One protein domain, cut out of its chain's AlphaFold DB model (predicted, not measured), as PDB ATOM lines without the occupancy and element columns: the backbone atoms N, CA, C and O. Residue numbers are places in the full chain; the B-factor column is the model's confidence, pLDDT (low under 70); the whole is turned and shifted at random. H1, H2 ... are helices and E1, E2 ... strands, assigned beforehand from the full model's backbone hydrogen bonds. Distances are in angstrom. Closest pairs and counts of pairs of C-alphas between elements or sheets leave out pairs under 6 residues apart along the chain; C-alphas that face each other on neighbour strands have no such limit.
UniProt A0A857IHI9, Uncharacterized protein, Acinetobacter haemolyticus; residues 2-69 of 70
ATOM      1  N   GLY A   2      -0.223   4.149  58.173       66.00
ATOM      2  CA  GLY A   2      -1.170   4.899  57.320       66.00
ATOM      3  C   GLY A   2      -0.531   5.774  56.226       66.00
ATOM      4  O   GLY A   2      -0.989   5.760  55.091       66.00
ATOM      5  N   TYR A   3       0.585   6.452  56.518       75.38
ATOM      6  CA  TYR A   3       1.286   7.293  55.532       75.38
ATOM      7  C   TYR A   3       1.799   6.523  54.304       75.38
ATOM      8  O   TYR A   3       1.831   7.068  53.205       75.38
ATOM      9  N   PHE A   4       2.152   5.245  54.475       79.75
ATOM     10  CA  PHE A   4       2.591   4.384  53.375       79.75
ATOM     11  C   PHE A   4       1.440   4.067  52.412       79.75
ATOM     12  O   PHE A   4       1.596   4.173  51.198       79.75
ATOM     13  N   LEU A   5       0.257   3.761  52.955       85.56
ATOM     14  CA  LEU A   5      -0.957   3.518  52.172       85.56
ATOM     15  C   LEU A   5      -1.402   4.773  51.413       85.56
ATOM     16  O   LEU A   5      -1.752   4.683  50.239       85.56
ATOM     17  N   CYS A   6      -1.328   5.950  52.042       84.50
ATOM     18  CA  CYS A   6      -1.631   7.210  51.362       84.50
ATOM     19  C   CYS A   6      -0.678   7.467  50.187       84.50
ATOM     20  O   CYS A   6      -1.137   7.800  49.096       84.50
ATOM     21  N   GLY A   7       0.629   7.257  50.376       86.44
ATOM     22  CA  GLY A   7       1.611   7.382  49.295       86.44
ATOM     23  C   GLY A   7       1.344   6.413  48.140       86.44
ATOM     24  O   GLY A   7       1.410   6.809  46.977       86.44
ATOM     25  N   PHE A   8       0.964   5.171  48.452       89.69
ATOM     26  CA  PHE A   8       0.628   4.159  47.451       89.69
ATOM     27  C   PHE A   8      -0.602   4.538  46.615       89.69
ATOM     28  O   PHE A   8      -0.565   4.432  45.392       89.69
ATOM     29  N   ILE A   9      -1.669   5.035  47.247       90.06
ATOM     30  CA  ILE A   9      -2.894   5.451  46.543       90.06
ATOM     31  C   ILE A   9      -2.609   6.631  45.605       90.06
ATOM     32  O   ILE A   9      -3.049   6.628  44.457       90.06
ATOM     33  N   ILE A  10      -1.838   7.622  46.064       89.62
ATOM     34  CA  ILE A  10      -1.476   8.788  45.244       89.62
ATOM     35  C   ILE A  10      -0.630   8.351  44.043       89.62
ATOM     36  O   ILE A  10      -0.911   8.751  42.912       89.62
ATOM     37  N   ALA A  11       0.368   7.492  44.267       89.00
ATOM     38  CA  ALA A  11       1.197   6.949  43.197       89.00
ATOM     39  C   ALA A  11       0.371   6.133  42.187       89.00
ATOM     40  O   ALA A  11       0.578   6.262  40.980       89.00
ATOM     41  N   TRP A  12      -0.599   5.346  42.659       90.44
ATOM     42  CA  TRP A  12      -1.492   4.560  41.809       90.44
ATOM     43  C   TRP A  12      -2.347   5.439  40.891       90.44
ATOM     44  O   TRP A  12      -2.376   5.220  39.679       90.44
ATOM     45  N   LEU A  13      -2.999   6.466  41.444       90.44
ATOM     46  CA  LEU A  13      -3.837   7.393  40.672       90.44
ATOM     47  C   LEU A  13      -3.026   8.165  39.627       90.44
ATOM     48  O   LEU A  13      -3.479   8.353  38.492       90.44
ATOM     49  N   TRP A  14      -1.810   8.579  39.990       90.75
ATOM     50  CA  TRP A  14      -0.910   9.270  39.073       90.75
ATOM     51  C   TRP A  14      -0.447   8.344  37.944       90.75
ATOM     52  O   TRP A  14      -0.510   8.720  36.773       90.75
ATOM     53  N   CYS A  15      -0.044   7.116  38.281       90.00
ATOM     54  CA  CYS A  15       0.397   6.123  37.307       90.00
ATOM     55  C   CYS A  15      -0.736   5.754  36.339       90.00
ATOM     56  O   CYS A  15      -0.546   5.810  35.126       90.00
ATOM     57  N   SER A  16      -1.940   5.478  36.848       88.06
ATOM     58  CA  SER A  16      -3.122   5.199  36.023       88.06
ATOM     59  C   SER A  16      -3.398   6.343  35.041       88.06
ATOM     60  O   SER A  16      -3.430   6.118  33.832       88.06
ATOM     61  N   SER A  17      -3.465   7.585  35.528       86.06
ATOM     62  CA  SER A  17      -3.704   8.761  34.678       86.06
ATOM     63  C   SER A  17      -2.627   8.951  33.605       86.06
ATOM     64  O   SER A  17      -2.937   9.292  32.463       86.06
ATOM     65  N   TYR A  18      -1.357   8.734  33.957       89.25
ATOM     66  CA  TYR A  18      -0.247   8.807  33.008       89.25
ATOM     67  C   TYR A  18      -0.367   7.727  31.925       89.25
ATOM     68  O   TYR A  18      -0.197   8.009  30.739       89.25
ATOM     69  N   THR A  19      -0.733   6.512  32.326       88.00
ATOM     70  CA  THR A  19      -0.869   5.369  31.419       88.00
ATOM     71  C   THR A  19      -2.012   5.592  30.428       88.00
ATOM     72  O   THR A  19      -1.810   5.408  29.231       88.00
ATOM     73  N   HIS A  20      -3.172   6.092  30.874       83.75
ATOM     74  CA  HIS A  20      -4.285   6.441  29.978       83.75
ATOM     75  C   HIS A  20      -3.896   7.497  28.940       83.75
ATOM     76  O   HIS A  20      -4.232   7.357  27.766       83.75
ATOM     77  N   LYS A  21      -3.146   8.532  29.343       84.62
ATOM     78  CA  LYS A  21      -2.658   9.563  28.413       84.62
ATOM     79  C   LYS A  21      -1.675   8.999  27.393       84.62
ATOM     80  O   LYS A  21      -1.761   9.335  26.218       84.62
ATOM     81  N   MET A  22      -0.764   8.135  27.831       86.06
ATOM     82  CA  MET A  22       0.219   7.511  26.948       86.06
ATOM     83  C   MET A  22      -0.442   6.549  25.955       86.06
ATOM     84  O   MET A  22      -0.093   6.560  24.779       86.06
ATOM     85  N   ILE A  23      -1.449   5.787  26.395       83.25
ATOM     86  CA  ILE A  23      -2.268   4.947  25.511       83.25
ATOM     87  C   ILE A  23      -3.029   5.812  24.504       83.25
ATOM     88  O   ILE A  23      -3.041   5.478  23.324       83.25
ATOM     89  N   ALA A  24      -3.628   6.925  24.936       80.56
ATOM     90  CA  ALA A  24      -4.339   7.831  24.038       80.56
ATOM     91  C   ALA A  24      -3.424   8.411  22.953       80.56
ATOM     92  O   ALA A  24      -3.774   8.359  21.777       80.56
ATOM     93  N   LEU A  25      -2.237   8.874  23.343       82.25
ATOM     94  CA  LEU A  25      -1.249   9.442  22.430       82.25
ATOM     95  C   LEU A  25      -0.699   8.395  21.451       82.25
ATOM     96  O   LEU A  25      -0.548   8.670  20.263       82.25
ATOM     97  N   GLU A  26      -0.440   7.175  21.922       80.38
ATOM     98  CA  GLU A  26       0.009   6.089  21.048       80.38
ATOM     99  C   GLU A  26      -1.111   5.616  20.109       80.38
ATOM    100  O   GLU A  26      -0.853   5.297  18.949       80.38
ATOM    101  N   CYS A  27      -2.369   5.626  20.564       79.19
ATOM    102  CA  CYS A  27      -3.519   5.361  19.701       79.19
ATOM    103  C   CYS A  27      -3.654   6.425  18.612       79.19
ATOM    104  O   CYS A  27      -3.823   6.059  17.454       79.19
ATOM    105  N   GLU A  28      -3.509   7.706  18.953       78.06
ATOM    106  CA  GLU A  28      -3.509   8.810  17.986       78.06
ATOM    107  C   GLU A  28      -2.389   8.643  16.951       78.06
ATOM    108  O   GLU A  28      -2.638   8.710  15.745       78.06
ATOM    109  N   ARG A  29      -1.177   8.285  17.398       76.25
ATOM    110  CA  ARG A  29      -0.035   7.984  16.516       76.25
ATOM    111  C   ARG A  29      -0.319   6.837  15.541       76.25
ATOM    112  O   ARG A  29       0.178   6.847  14.417       76.25
ATOM    113  N   LEU A  30      -1.098   5.843  15.963       80.12
ATOM    114  CA  LEU A  30      -1.498   4.690  15.149       80.12
ATOM    115  C   LEU A  30      -2.746   4.955  14.282       80.12
ATOM    116  O   LEU A  30      -3.215   4.036  13.603       80.12
ATOM    117  N   GLY A  31      -3.278   6.185  14.274       72.12
ATOM    118  CA  GLY A  31      -4.484   6.555  13.522       72.12
ATOM    119  C   GLY A  31      -5.786   6.082  14.181       72.12
ATOM    120  O   GLY A  31      -6.765   5.767  13.504       72.12
ATOM    121  N   GLY A  32      -5.781   5.956  15.503       76.38
ATOM    122  CA  GLY A  32      -6.931   5.628  16.333       76.38
ATOM    123  C   GLY A  32      -7.212   6.702  17.381       76.38
ATOM    124  O   GLY A  32      -6.538   7.721  17.454       76.38
ATOM    125  N   PHE A  33      -8.212   6.470  18.220       77.56
ATOM    126  CA  PHE A  33      -8.540   7.329  19.355       77.56
ATOM    127  C   PHE A  33      -8.879   6.474  20.574       77.56
ATOM    128  O   PHE A  33      -9.400   5.363  20.459       77.56
ATOM    129  N   PHE A  34      -8.550   6.981  21.758       77.62
ATOM    130  CA  PHE A  34      -8.816   6.306  23.024       77.62
ATOM    131  C   PHE A  34      -9.984   6.984  23.731       77.62
ATOM    132  O   PHE A  34      -9.921   8.175  24.035       77.62
ATOM    133  N   LEU A  35     -11.050   6.229  23.990       77.44
ATOM    134  CA  LEU A  35     -12.256   6.721  24.648       77.44
ATOM    135  C   LEU A  35     -12.665   5.733  25.743       77.44
ATOM    136  O   LEU A  35     -12.919   4.567  25.455       77.44
ATOM    137  N   ASN A  36     -12.761   6.213  26.984       72.12
ATOM    138  CA  ASN A  36     -13.348   5.478  28.111       72.12
ATOM    139  C   ASN A  36     -12.813   4.031  28.253       72.12
ATOM    140  O   ASN A  36     -13.573   3.063  28.239       72.12
ATOM    141  N   ASP A  37     -11.487   3.892  28.324       72.06
ATOM    142  CA  ASP A  37     -10.755   2.617  28.450       72.06
ATOM    143  C   ASP A  37     -10.794   1.684  27.239       72.06
ATOM    144  O   ASP A  37     -10.315   0.550  27.299       72.06
ATOM    145  N   LYS A  38     -11.305   2.168  26.107       71.50
ATOM    146  CA  LYS A  38     -11.338   1.425  24.851       71.50
ATOM    147  C   LYS A  38     -10.540   2.148  23.777       71.50
ATOM    148  O   LYS A  38     -10.591   3.371  23.638       71.50
ATOM    149  N   THR A  39      -9.788   1.369  23.010       72.44
ATOM    150  CA  THR A  39      -9.053   1.833  21.836       72.44
ATOM    151  C   THR A  39      -9.925   1.629  20.600       72.44
ATOM    152  O   THR A  39     -10.456   0.544  20.363       72.44
ATOM    153  N   TYR A  40     -10.089   2.681  19.810       72.81
ATOM    154  CA  TYR A  40     -10.826   2.656  18.554       72.81
ATOM    155  C   TYR A  40      -9.859   2.980  17.425       72.81
ATOM    156  O   TYR A  40      -8.995   3.840  17.568       72.81
ATOM    157  N   LYS A  41      -9.984   2.293  16.293       71.06
ATOM    158  CA  LYS A  41      -9.187   2.568  15.097       71.06
ATOM    159  C   LYS A  41     -10.073   3.275  14.082       71.06
ATOM    160  O   LYS A  41     -11.157   2.770  13.787       71.06
ATOM    161  N   CYS A  42      -9.626   4.402  13.529       66.69
ATOM    162  CA  CYS A  42     -10.343   5.021  12.420       66.69
ATOM    163  C   CYS A  42     -10.200   4.130  11.184       66.69
ATOM    164  O   CYS A  42      -9.168   4.104  10.515       66.69
ATOM    165  N   HIS A  43     -11.254   3.383  10.874       62.25
ATOM    166  CA  HIS A  43     -11.432   2.809   9.552       62.25
ATOM    167  C   HIS A  43     -12.020   3.905   8.664       62.25
ATOM    168  O   HIS A  43     -13.230   4.061   8.613       62.25
ATOM    169  N   LEU A  44     -11.139   4.652   7.988       54.94
ATOM    170  CA  LEU A  44     -11.469   5.542   6.872       54.94
ATOM    171  C   LEU A  44     -12.354   6.760   7.244       54.94
ATOM    172  O   LEU A  44     -13.577   6.680   7.248       54.94
ATOM    173  N   ILE A  45     -11.736   7.921   7.485       57.09
ATOM    174  CA  ILE A  45     -12.446   9.210   7.418       57.09
ATOM    175  C   ILE A  45     -12.289   9.697   5.981       57.09
ATOM    176  O   ILE A  45     -11.195  10.107   5.591       57.09
ATOM    177  N   VAL A  46     -13.348   9.592   5.177       52.91
ATOM    178  CA  VAL A  46     -13.383  10.245   3.867       52.91
ATOM    179  C   VAL A  46     -14.221  11.502   3.986       52.91
ATOM    180  O   VAL A  46     -15.447  11.432   4.034       52.91
ATOM    181  N   ASP A  47     -13.554  12.653   4.026       51.84
ATOM    182  CA  ASP A  47     -14.189  13.942   3.755       51.84
ATOM    183  C   ASP A  47     -14.505  14.015   2.257       51.84
ATOM    184  O   ASP A  47     -13.795  14.627   1.458       51.84
ATOM    185  N   HIS A  48     -15.579  13.347   1.844       48.50
ATOM    186  CA  HIS A  48     -16.160  13.588   0.536       48.50
ATOM    187  C   HIS A  48     -17.070  14.810   0.639       48.50
ATOM    188  O   HIS A  48     -18.287  14.698   0.739       48.50
ATOM    189  N   SER A  49     -16.479  15.998   0.521       49.53
ATOM    190  CA  SER A  49     -17.236  17.214   0.188       49.53
ATOM    191  C   SER A  49     -17.844  17.175  -1.228       49.53
ATOM    192  O   SER A  49     -18.430  18.165  -1.658       49.53
ATOM    193  N   GLN A  50     -17.744  16.051  -1.959       49.06
ATOM    194  CA  GLN A  50     -18.296  15.910  -3.311       49.06
ATOM    195  C   GLN A  50     -18.948  14.573  -3.692       49.06
ATOM    196  O   GLN A  50     -19.563  14.534  -4.753       49.06
ATOM    197  N   ASP A  51     -18.930  13.508  -2.885       43.81
ATOM    198  CA  ASP A  51     -19.503  12.232  -3.341       43.81
ATOM    199  C   ASP A  51     -20.867  11.940  -2.721       43.81
ATOM    200  O   ASP A  51     -21.037  11.493  -1.588       43.81
ATOM    201  N   THR A  52     -21.857  12.237  -3.555       50.75
ATOM    202  CA  THR A  52     -23.306  12.146  -3.381       50.75
ATOM    203  C   THR A  52     -23.773  10.686  -3.345       50.75
ATOM    204  O   THR A  52     -24.637  10.293  -4.118       50.75
ATOM    205  N   LEU A  53     -23.192   9.840  -2.494       54.25
ATOM    206  CA  LEU A  53     -23.659   8.468  -2.260       54.25
ATOM    207  C   LEU A  53     -23.392   8.086  -0.800       54.25
ATOM    208  O   LEU A  53     -22.493   7.312  -0.484       54.25
ATOM    209  N   THR A  54     -24.190   8.650   0.106       56.75
ATOM    210  CA  THR A  54     -24.268   8.214   1.505       56.75
ATOM    211  C   THR A  54     -24.487   6.696   1.578       56.75
ATOM    212  O   THR A  54     -25.478   6.205   1.026       56.75
ATOM    213  N   PRO A  55     -23.614   5.935   2.263       56.97
ATOM    214  CA  PRO A  55     -23.837   4.517   2.521       56.97
ATOM    215  C   PRO A  55     -25.153   4.327   3.285       56.97
ATOM    216  O   PRO A  55     -25.369   4.990   4.301       56.97
ATOM    217  N   GLN A  56     -26.012   3.402   2.837       58.66
ATOM    218  CA  GLN A  56     -27.322   3.131   3.462       58.66
ATOM    219  C   GLN A  56     -27.225   2.866   4.972       58.66
ATOM    220  O   GLN A  56     -28.101   3.272   5.722       58.66
ATOM    221  N   VAL A  57     -26.102   2.306   5.434       59.72
ATOM    222  CA  VAL A  57     -25.823   2.042   6.855       59.72
ATOM    223  C   VAL A  57     -25.848   3.315   7.717       59.72
ATOM    224  O   VAL A  57     -26.251   3.258   8.874       59.72
ATOM    225  N   ILE A  58     -25.443   4.465   7.166       59.28
ATOM    226  CA  ILE A  58     -25.448   5.752   7.884       59.28
ATOM    227  C   ILE A  58     -26.869   6.336   7.911       59.28
ATOM    228  O   ILE A  58     -27.312   6.826   8.945       59.28
ATOM    229  N   VAL A  59     -27.620   6.189   6.812       60.72
ATOM    230  CA  VAL A  59     -29.033   6.604   6.725       60.72
ATOM    231  C   VAL A  59     -29.907   5.790   7.685       60.72
ATOM    232  O   VAL A  59     -30.771   6.349   8.356       60.72
ATOM    233  N   ASP A  60     -29.662   4.483   7.800       60.50
ATOM    234  CA  ASP A  60     -30.408   3.600   8.701       60.50
ATOM    235  C   ASP A  60     -30.099   3.881  10.181       60.50
ATOM    236  O   ASP A  60     -30.988   3.771  11.030       60.50
ATOM    237  N   ALA A  61     -28.863   4.283  10.503       61.97
ATOM    238  CA  ALA A  61     -28.482   4.694  11.855       61.97
ATOM    239  C   ALA A  61     -29.143   6.024  12.260       61.97
ATOM    240  O   ALA A  61     -29.639   6.149  13.381       61.97
ATOM    241  N   GLU A  62     -29.215   6.991  11.342       61.47
ATOM    242  CA  GLU A  62     -29.862   8.284  11.590       61.47
ATOM    243  C   GLU A  62     -31.392   8.162  11.677       61.47
ATOM    244  O   GLU A  62     -32.017   8.762  12.552       61.47
ATOM    245  N   ARG A  63     -32.009   7.302  10.855       58.28
ATOM    246  CA  ARG A  63     -33.457   7.043  10.909       58.28
ATOM    247  C   ARG A  63     -33.883   6.411  12.237       58.28
ATOM    248  O   ARG A  63     -34.875   6.833  12.819       58.28
ATOM    249  N   ARG A  64     -33.090   5.466  12.755       53.34
ATOM    250  CA  ARG A  64     -33.337   4.824  14.056       53.34
ATOM    251  C   ARG A  64     -33.202   5.801  15.225       53.34
ATOM    252  O   ARG A  64     -33.971   5.720  16.171       53.34
ATOM    253  N   SER A  65     -32.270   6.751  15.134       54.59
ATOM    254  CA  SER A  65     -32.119   7.812  16.135       54.59
ATOM    255  C   SER A  65     -33.316   8.768  16.180       54.59
ATOM    256  O   SER A  65     -33.557   9.358  17.227       54.59
ATOM    257  N   ASN A  66     -34.033   8.963  15.069       55.22
ATOM    258  CA  ASN A  66     -35.183   9.869  15.017       55.22
ATOM    259  C   ASN A  66     -36.496   9.182  15.455       55.22
ATOM    260  O   ASN A  66     -37.360   9.839  16.024       55.22
ATOM    261  N   ASP A  67     -36.623   7.864  15.257       55.00
ATOM    262  CA  ASP A  67     -37.764   7.069  15.752       55.00
ATOM    263  C   ASP A  67     -37.735   6.852  17.280       55.00
ATOM    264  O   ASP A  67     -38.776   6.625  17.888       55.00
ATOM    265  N   GLU A  68     -36.567   6.934  17.929       53.25
ATOM    266  CA  GLU A  68     -36.447   6.804  19.395       53.25
ATOM    267  C   GLU A  68     -36.691   8.122  20.158       53.25
ATOM    268  O   GLU A  68     -36.716   8.128  21.390       53.25
ATOM    269  N   VAL A  69     -36.872   9.242  19.446       53.81
ATOM    270  CA  VAL A  69     -37.106  10.579  20.026       53.81
ATOM    271  C   VAL A  69     -38.579  11.018  19.905       53.81
ATOM    272  O   VAL A  69     -38.933  12.091  20.398       53.81
TER     273      VAL A  69
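This is residues 2 to 69 of the 70 residues of an uncharacterized protein of Acinetobacter haemolyticus (UniProt A0A857IHI9). One long straight helix, H1, has a small two-strand hairpin, E1 and E2, folded back beside its last part, residues 20 to 28; from the hairpin a long link leads away to a short second helix, H2, which stands free of the rest. Residues 2 to 19 of H1 stick out at one end and residues 45 to 69, which include H2, at the other, and the whole has no single packed core. The printed part has 68 residues with two named helices and two named strands, in the order H1, E1, E2, H2; the sheet, in the order E1 - E2, is antiparallel, and the class is mostly helix. It is extended, with a radius of gyration of the C-alphas of 20.4 A, and its flat outline spans 63 by 33 by 14 A.

Start with H1, residues 2 to 29, and go on through a tight link to E1, residues 32 to 35. The closest C-alphas of H1 and E1 are those of Ala 24 and Phe 34, 4.8 A apart. Another tight link leads to E2, residues 38 to 41, and E1 and E2 form a hairpin, antiparallel with 156 degrees between their directions. Look there for N 33 and O 40 at 2.8 A and N 35 and O 38 at 2.9 A, both within hydrogen-bond range. The closest C-alphas of H1 and E2 are those of Cys 27 and Thr 39, 6.9 A apart. A long link then leads to H2, residues 56 to 67, which is apart from H1 and from E1. In H1 and H2 every O i to N i+4 pair is within hydrogen-bond range.

Find C-alpha 2 at (-1.170, 4.899, 57.320); from there H1 runs 40.9 A to C-alpha 29 at (-0.035, 7.984, 16.516). E1, residues 32 to 35, is 9.9 A long, and E2, residues 38 to 41, is 10.1 A long. H2, residues 56 to 67, is 16.6 A long and ends at C-alpha 67, at (-37.764, 7.069, 15.752).

The two C-alphas farthest apart are those of Gly 2 and Thr 52, at 65.0 A, while those of Gly 2 and Val 69, the first and last printed, are 52.1 A apart. The printed part has no cut. The long link, residues 42 to 55, has no named element. Look at the B-factor column for the model's confidence: the mean pLDDT of the printed part is 70.8, and residue 2 and residues 42 to 69 are under 70; the mean is 84 in H1 and 58 in H2.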